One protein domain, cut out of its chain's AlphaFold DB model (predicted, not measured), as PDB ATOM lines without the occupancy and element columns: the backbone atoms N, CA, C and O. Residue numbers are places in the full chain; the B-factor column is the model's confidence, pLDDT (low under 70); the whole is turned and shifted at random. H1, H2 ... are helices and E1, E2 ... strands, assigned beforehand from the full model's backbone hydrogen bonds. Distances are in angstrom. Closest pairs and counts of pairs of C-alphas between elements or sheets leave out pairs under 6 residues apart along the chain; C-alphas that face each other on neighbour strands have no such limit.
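AT A GLANCE: This is residues 9 to 68 of the 75 residues of an uncharacterized protein of Chlorogloeopsis fritschii PCC 6912 (UniProt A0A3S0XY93). A narrow sheet of three strands, E1, E2 and E3, and one long helix, H1, make a V: they come together near the beginning of H1 and spread from there. Residues 52 to 68 of H1 stick out free of the sheet. The printed part has 60 residues, with three named strands and then one named helix; the sheet's order is E1, E2, E3, antiparallel, and the class is mixed. It is loose, with a radius of gyration of the C-alphas of 13.8 A, and flat, spanning 39 by 34 by 15 A.

IN THESE COORDINATES: Find C-alpha 10 at (482.089, 434.056, 400.262); from there E1 runs through residues 10 to 15, 16.6 A. Next comes E2, residues 19 to 26, 23.0 A, then E3, residues 32 to 35. Look for C-alpha 45 at (492.060, 408.172, 395.066), where H1, residues 45 to 68, begins; it runs 35.1 A to C-alpha 68 at (499.778, 441.963, 389.241).

HOW THE PARTS SIT: The strands form a meander, each the antiparallel neighbour of the one before. In the hairpin of E1 and E2, look at N 12 and O 23, 2.8 A apart and within hydrogen-bond range. In the hairpin of E2 and E3, N 24 and O 34 are within that range at 2.8 A. Residues 39 to 40 pair antiparallel with residues 19 to 20 of E2. H1 is only just on the sheet, with 5 pairs of C-alphas within 10 A, and only grazes it with residues 47 to 51. In H1, 18 of 20 O i to N i+4 pairs are within hydrogen-bond range.

THE WHOLE: The C-alphas of Glu 29 and Lys 45 are the two farthest apart, 40.2 A. The printed part has no cut and no long link. Mean pLDDT of the printed part is 91.7; look for values under 70 at residues 65 to 68.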
ATOM      1  N   PRO A   9     480.071 436.891 396.885       90.62
ATOM      2  CA  PRO A   9     479.952 435.571 397.477       90.62
ATOM      3  C   PRO A   9     481.212 435.197 398.262       90.62
ATOM      4  O   PRO A   9     482.334 435.418 397.802       90.62
ATOM      5  N   VAL A  10     481.014 434.593 399.427       92.56
ATOM      6  CA  VAL A  10     482.089 434.056 400.262       92.56
ATOM      7  C   VAL A  10     482.199 432.566 399.994       92.56
ATOM      8  O   VAL A  10     481.208 431.844 400.078       92.56
ATOM      9  N   PHE A  11     483.403 432.100 399.686       93.31
ATOM     10  CA  PHE A  11     483.683 430.682 399.486       93.31
ATOM     11  C   PHE A  11     484.475 430.140 400.670       93.31
ATOM     12  O   PHE A  11     485.377 430.803 401.181       93.31
ATOM     13  N   GLY A  12     484.139 428.928 401.095       93.81
ATOM     14  CA  GLY A  12     484.800 428.226 402.183       93.81
ATOM     15  C   GLY A  12     485.005 426.755 401.855       93.81
ATOM     16  O   GLY A  12     484.307 426.181 401.020       93.81
ATOM     17  N   MET A  13     485.969 426.152 402.540       96.12
ATOM     18  CA  MET A  13     486.207 424.716 402.528       96.12
ATOM     19  C   MET A  13     486.098 424.214 403.964       96.12
ATOM     20  O   MET A  13     486.767 424.739 404.855       96.12
ATOM     21  N   VAL A  14     485.253 423.215 404.180       95.94
ATOM     22  CA  VAL A  14     485.091 422.529 405.463       95.94
ATOM     23  C   VAL A  14     485.661 421.130 405.313       95.94
ATOM     24  O   VAL A  14     485.384 420.449 404.327       95.94
ATOM     25  N   THR A  15     486.471 420.707 406.276       95.69
ATOM     26  CA  THR A  15     487.048 419.366 406.269       95.69
ATOM     27  C   THR A  15     487.230 418.826 407.679       95.69
ATOM     28  O   THR A  15     487.539 419.580 408.603       95.69
ATOM     29  N   ASN A  16     487.028 417.517 407.837       93.81
ATOM     30  CA  ASN A  16     487.330 416.758 409.055       93.81
ATOM     31  C   ASN A  16     488.629 415.926 408.922       93.81
ATOM     32  O   ASN A  16     488.976 415.196 409.846       93.81
ATOM     33  N   GLY A  17     489.333 416.034 407.787       87.25
ATOM     34  CA  GLY A  17     490.539 415.272 407.451       87.25
ATOM     35  C   GLY A  17     490.337 414.225 406.350       87.25
ATOM     36  O   GLY A  17     491.227 414.079 405.516       87.25
ATOM     37  N   ASP A  18     489.184 413.550 406.311       93.56
ATOM     38  CA  ASP A  18     488.817 412.613 405.232       93.56
ATOM     39  C   ASP A  18     487.828 413.261 404.262       93.56
ATOM     40  O   ASP A  18     488.043 413.281 403.055       93.56
ATOM     41  N   ASP A  19     486.777 413.876 404.796       96.69
ATOM     42  CA  ASP A  19     485.764 414.548 404.004       96.69
ATOM     43  C   ASP A  19     486.161 415.993 403.719       96.69
ATOM     44  O   ASP A  19     486.620 416.729 404.602       96.69
ATOM     45  N   VAL A  20     485.915 416.429 402.488       97.38
ATOM     46  CA  VAL A  20     486.012 417.828 402.068       97.38
ATOM     47  C   VAL A  20     484.681 418.271 401.469       97.38
ATOM     48  O   VAL A  20     484.110 417.589 400.618       97.38
ATOM     49  N   LEU A  21     484.202 419.441 401.892       97.44
ATOM     50  CA  LEU A  21     483.005 420.098 401.379       97.44
ATOM     51  C   LEU A  21     483.317 421.560 401.053       97.44
ATOM     52  O   LEU A  21     483.811 422.299 401.907       97.44
ATOM     53  N   PHE A  22     482.990 421.998 399.838       97.19
ATOM     54  CA  PHE A  22     483.030 423.411 399.480       97.19
ATOM     55  C   PHE A  22     481.666 424.049 399.709       97.19
ATOM     56  O   PHE A  22     480.629 423.480 399.366       97.19
ATOM     57  N   ILE A  23     481.686 425.251 400.275       97.06
ATOM     58  CA  ILE A  23     480.500 426.033 400.607       97.06
ATOM     59  C   ILE A  23     480.620 427.392 399.932       97.06
ATOM     60  O   ILE A  23     481.666 428.038 400.002       97.06
ATOM     61  N   LYS A  24     479.535 427.845 399.312       95.81
ATOM     62  CA  LYS A  24     479.373 429.208 398.813       95.81
ATOM     63  C   LYS A  24     478.245 429.881 399.580       95.81
ATOM     64  O   LYS A  24     477.119 429.399 399.578       95.81
ATOM     65  N   LEU A  25     478.544 431.024 400.176       94.62
ATOM     66  CA  LEU A  25     477.584 431.905 400.820       94.62
ATOM     67  C   LEU A  25     477.336 433.124 399.932       94.62
ATOM     68  O   LEU A  25     478.262 433.877 399.638       94.62
ATOM     69  N   THR A  26     476.083 433.347 399.549       93.00
ATOM     70  CA  THR A  26     475.642 434.590 398.904       93.00
ATOM     71  C   THR A  26     474.882 435.426 399.930       93.00
ATOM     72  O   THR A  26     473.865 434.987 400.468       93.00
ATOM     73  N   GLN A  27     475.400 436.618 400.227       87.19
ATOM     74  CA  GLN A  27     474.793 437.554 401.173       87.19
ATOM     75  C   GLN A  27     473.686 438.340 400.456       87.19
ATOM     76  O   GLN A  27     473.958 439.282 399.718       87.19
ATOM     77  N   ALA A  28     472.443 437.908 400.647       85.00
ATOM     78  CA  ALA A  28     471.226 438.612 400.243       85.00
ATOM     79  C   ALA A  28     470.380 438.910 401.496       85.00
ATOM     80  O   ALA A  28     470.817 438.625 402.610       85.00
ATOM     81  N   GLU A  29     469.164 439.445 401.328       87.81
ATOM     82  CA  GLU A  29     468.221 439.662 402.442       87.81
ATOM     83  C   GLU A  29     468.038 438.392 403.294       87.81
ATOM     84  O   GLU A  29     468.013 438.451 404.520       87.81
ATOM     85  N   THR A  30     468.014 437.227 402.639       91.25
ATOM     86  CA  THR A  30     468.188 435.918 403.278       91.25
ATOM     87  C   THR A  30     469.490 435.276 402.784       91.25
ATOM     88  O   THR A  30     469.650 435.124 401.570       91.25
ATOM     89  N   PRO A  31     470.423 434.877 403.672       90.75
ATOM     90  CA  PRO A  31     471.662 434.214 403.272       90.75
ATOM     91  C   PRO A  31     471.403 432.901 402.522       90.75
ATOM     92  O   PRO A  31     470.677 432.036 403.012       90.75
ATOM     93  N   GLN A  32     472.023 432.737 401.351       93.88
ATOM     94  CA  GLN A  32     471.882 431.533 400.529       93.88
ATOM     95  C   GLN A  32     473.173 430.722 400.536       93.88
ATOM     96  O   GLN A  32     474.247 431.262 400.254       93.88
ATOM     97  N   TYR A  33     473.047 429.428 400.828       94.75
ATOM     98  CA  TYR A  33     474.154 428.481 400.839       94.75
ATOM     99  C   TYR A  33     474.037 427.529 399.659       94.75
ATOM    100  O   TYR A  33     472.997 426.906 399.460       94.75
ATOM    101  N   ASP A  34     475.125 427.407 398.914       96.25
ATOM    102  CA  ASP A  34     475.305 426.383 397.895       96.25
ATOM    103  C   ASP A  34     476.468 425.480 398.307       96.25
ATOM    104  O   ASP A  34     477.462 425.945 398.880       96.25
ATOM    105  N   LEU A  35     476.313 424.184 398.068       96.81
ATOM    106  CA  LEU A  35     477.184 423.136 398.578       96.81
ATOM    107  C   LEU A  35     477.677 422.279 397.420       96.81
ATOM    108  O   LEU A  35     476.901 421.845 396.569       96.81
ATOM    109  N   SER A  36     478.970 421.966 397.418       96.19
ATOM    110  CA  SER A  36     479.460 420.895 396.557       96.19
ATOM    111  C   SER A  36     478.965 419.535 397.054       96.19
ATOM    112  O   SER A  36     478.499 419.378 398.183       96.19
ATOM    113  N   ARG A  37     479.166 418.496 396.242       95.88
ATOM    114  CA  ARG A  37     479.226 417.133 396.780       95.88
ATOM    115  C   ARG A  37     480.337 417.027 397.834       95.88
ATOM    116  O   ARG A  37     481.300 417.799 397.792       95.88
ATOM    117  N   VAL A  38     480.224 416.048 398.724       96.38
ATOM    118  CA  VAL A  38     481.326 415.660 399.614       96.38
ATOM    119  C   VAL A  38     482.370 414.881 398.808       96.38
ATOM    120  O   VAL A  38     482.023 414.126 397.894       96.38
ATOM    121  N   PHE A  39     483.640 415.102 399.129       97.00
ATOM    122  CA  PHE A  39     484.780 414.354 398.609       97.00
ATOM    123  C   PHE A  39     485.396 413.553 399.759       97.00
ATOM    124  O   PHE A  39     485.816 414.163 400.736       97.00
ATOM    125  N   ALA A  40     485.457 412.231 399.631       96.50
ATOM    126  CA  ALA A  40     486.005 411.288 400.599       96.50
ATOM    127  C   ALA A  40     487.419 410.862 400.174       96.50
ATOM    128  O   ALA A  40     487.629 410.007 399.302       96.50
ATOM    129  N   LEU A  41     488.418 411.491 400.783       94.81
ATOM    130  CA  LEU A  41     489.812 411.415 400.357       94.81
ATOM    131  C   LEU A  41     490.435 410.029 400.561       94.81
ATOM    132  O   LEU A  41     491.236 409.584 399.735       94.81
ATOM    133  N   PHE A  42     490.090 409.336 401.645       94.69
ATOM    134  CA  PHE A  42     490.692 408.054 402.014       94.69
ATOM    135  C   PHE A  42     490.092 406.882 401.248       94.69
ATOM    136  O   PHE A  42     490.780 405.895 400.985       94.69
ATOM    137  N   THR A  43     488.823 406.990 400.856       94.62
ATOM    138  CA  THR A  43     488.120 405.913 400.148       94.62
ATOM    139  C   THR A  43     488.237 406.036 398.630       94.62
ATOM    140  O   THR A  43     488.112 405.033 397.924       94.62
ATOM    141  N   SER A  44     488.555 407.227 398.107       95.81
ATOM    142  CA  SER A  44     488.643 407.477 396.669       95.81
ATOM    143  C   SER A  44     489.902 408.249 396.273       95.81
ATOM    144  O   SER A  44     489.992 409.471 396.383       95.81
ATOM    145  N   LYS A  45     490.863 407.542 395.659       95.44
ATOM    146  CA  LYS A  45     492.060 408.172 395.066       95.44
ATOM    147  C   LYS A  45     491.701 409.248 394.040       95.44
ATOM    148  O   LYS A  45     492.390 410.258 393.954       95.44
ATOM    149  N   LYS A  46     490.639 409.032 393.256       96.88
ATOM    150  CA  LYS A  46     490.171 410.006 392.262       96.88
ATOM    151  C   LYS A  46     489.795 411.325 392.936       96.88
ATOM    152  O   LYS A  46     490.183 412.378 392.445       96.88
ATOM    153  N   GLU A  47     489.087 411.259 394.058       96.38
ATOM    154  CA  GLU A  47     488.654 412.445 394.800       96.38
ATOM    155  C   GLU A  47     489.823 413.142 395.484       96.38
ATOM    156  O   GLU A  47     489.908 414.366 395.427       96.38
ATOM    157  N   LEU A  48     490.787 412.380 396.011       96.06
ATOM    158  CA  LEU A  48     492.045 412.942 396.498       96.06
ATOM    159  C   LEU A  48     492.772 413.743 395.412       96.06
ATOM    160  O   LEU A  48     493.151 414.891 395.640       96.06
ATOM    161  N   TYR A  49     492.942 413.173 394.216       97.19
ATOM    162  CA  TYR A  49     493.570 413.892 393.107       97.19
ATOM    163  C   TYR A  49     492.769 415.126 392.684       97.19
ATOM    164  O   TYR A  49     493.366 416.163 392.400       97.19
ATOM    165  N   GLU A  50     491.440 415.035 392.656       96.56
ATOM    166  CA  GLU A  50     490.559 416.148 392.299       96.56
ATOM    167  C   GLU A  50     490.708 417.320 393.284       96.56
ATOM    168  O   GLU A  50     490.927 418.456 392.858       96.56
ATOM    169  N   ILE A  51     490.718 417.047 394.594       96.25
ATOM    170  CA  ILE A  51     490.942 418.067 395.629       96.25
ATOM    171  C   ILE A  51     492.336 418.685 395.517       96.25
ATOM    172  O   ILE A  51     492.461 419.910 395.532       96.25
ATOM    173  N   LEU A  52     493.388 417.879 395.339       96.19
ATOM    174  CA  LEU A  52     494.747 418.406 395.178       96.19
ATOM    175  C   LEU A  52     494.872 419.310 393.941       96.19
ATOM    176  O   LEU A  52     495.548 420.338 393.999       96.19
ATOM    177  N   GLN A  53     494.194 418.978 392.837       97.50
ATOM    178  CA  GLN A  53     494.149 419.830 391.645       97.50
ATOM    179  C   GLN A  53     493.406 421.146 391.901       97.50
ATOM    180  O   GLN A  53     493.887 422.201 391.488       97.50
ATOM    181  N   ILE A  54     492.267 421.110 392.601       95.88
ATOM    182  CA  ILE A  54     491.524 422.319 392.983       95.88
ATOM    183  C   ILE A  54     492.399 423.228 393.855       95.88
ATOM    184  O   ILE A  54     492.560 424.407 393.540       95.88
ATOM    185  N   LEU A  55     493.022 422.679 394.903       95.69
ATOM    186  CA  LEU A  55     493.891 423.434 395.808       95.69
ATOM    187  C   LEU A  55     495.097 424.033 395.076       95.69
ATOM    188  O   LEU A  55     495.435 425.195 395.307       95.69
ATOM    189  N   LYS A  56     495.703 423.284 394.144       97.06
ATOM    190  CA  LYS A  56     496.789 423.789 393.296       97.06
ATOM    191  C   LYS A  56     496.343 425.003 392.476       97.06
ATOM    192  O   LYS A  56     497.019 426.026 392.512       97.06
ATOM    193  N   ARG A  57     495.191 424.923 391.801       95.88
ATOM    194  CA  ARG A  57     494.652 426.025 390.981       95.88
ATOM    195  C   ARG A  57     494.316 427.265 391.810       95.88
ATOM    196  O   ARG A  57     494.548 428.381 391.356       95.88
ATOM    197  N   ILE A  58     493.793 427.087 393.026       94.44
ATOM    198  CA  ILE A  58     493.552 428.200 393.959       94.44
ATOM    199  C   ILE A  58     494.882 428.852 394.354       94.44
ATOM    200  O   ILE A  58     495.002 430.075 394.308       94.44
ATOM    201  N   GLY A  59     495.895 428.048 394.691       94.31
ATOM    202  CA  GLY A  59     497.236 428.540 395.005       94.31
ATOM    203  C   GLY A  59     497.867 429.320 393.848       94.31
ATOM    204  O   GLY A  59     498.386 430.413 394.063       94.31
ATOM    205  N   GLU A  60     497.761 428.806 392.621       94.75
ATOM    206  CA  GLU A  60     498.222 429.480 391.400       94.75
ATOM    207  C   GLU A  60     497.497 430.812 391.173       94.75
ATOM    208  O   GLU A  60     498.144 431.817 390.887       94.75
ATOM    209  N   ALA A  61     496.174 430.862 391.364       91.00
ATOM    210  CA  ALA A  61     495.401 432.094 391.228       91.00
ATOM    211  C   ALA A  61     495.826 433.160 392.253       91.00
ATOM    212  O   ALA A  61     495.999 434.323 391.895       91.00
ATOM    213  N   ILE A  62     496.051 432.769 393.513       89.69
ATOM    214  CA  ILE A  62     496.510 433.681 394.573       89.69
ATOM    215  C   ILE A  62     497.946 434.156 394.304       89.69
ATOM    216  O   ILE A  62     498.252 435.341 394.461       89.69
ATOM    217  N   ALA A  63     498.833 433.249 393.887       88.88
ATOM    218  CA  ALA A  63     500.210 433.586 393.540       88.88
ATOM    219  C   ALA A  63     500.273 434.537 392.333       88.88
ATOM    220  O   ALA A  63     501.026 435.511 392.353       88.88
ATOM    221  N   CYS A  64     499.433 434.310 391.319       78.00
ATOM    222  CA  CYS A  64     499.313 435.189 390.160       78.00
ATOM    223  C   CYS A  64     498.806 436.584 390.572       78.00
ATOM    224  O   CYS A  64     499.448 437.584 390.255       78.00
ATOM    225  N   GLN A  65     497.746 436.668 391.386       64.31
ATOM    226  CA  GLN A  65     497.173 437.939 391.859       64.31
ATOM    227  C   GLN A  65     498.171 438.818 392.629       64.31
ATOM    228  O   GLN A  65     498.158 440.036 392.469       64.31
ATOM    229  N   ARG A  66     499.080 438.225 393.417       58.06
ATOM    230  CA  ARG A  66     500.113 438.975 394.158       58.06
ATOM    231  C   ARG A  66     501.132 439.665 393.241       58.06
ATOM    232  O   ARG A  66     501.754 440.644 393.643       58.06
ATOM    233  N   THR A  67     501.308 439.170 392.020       52.53
ATOM    234  CA  THR A  67     502.309 439.692 391.078       52.53
ATOM    235  C   THR A  67     501.766 440.862 390.248       52.53
ATOM    236  O   THR A  67     502.529 441.741 389.844       52.53
ATOM    237  N   VAL A  68     500.441 440.937 390.064       55.44
ATOM    238  CA  VAL A  68     499.778 441.963 389.241       55.44
ATOM    239  C   VAL A  68     499.801 443.354 389.892       55.44
ATOM    240  O   VAL A  68     499.879 444.345 389.172       55.44
TER     241      VAL A  68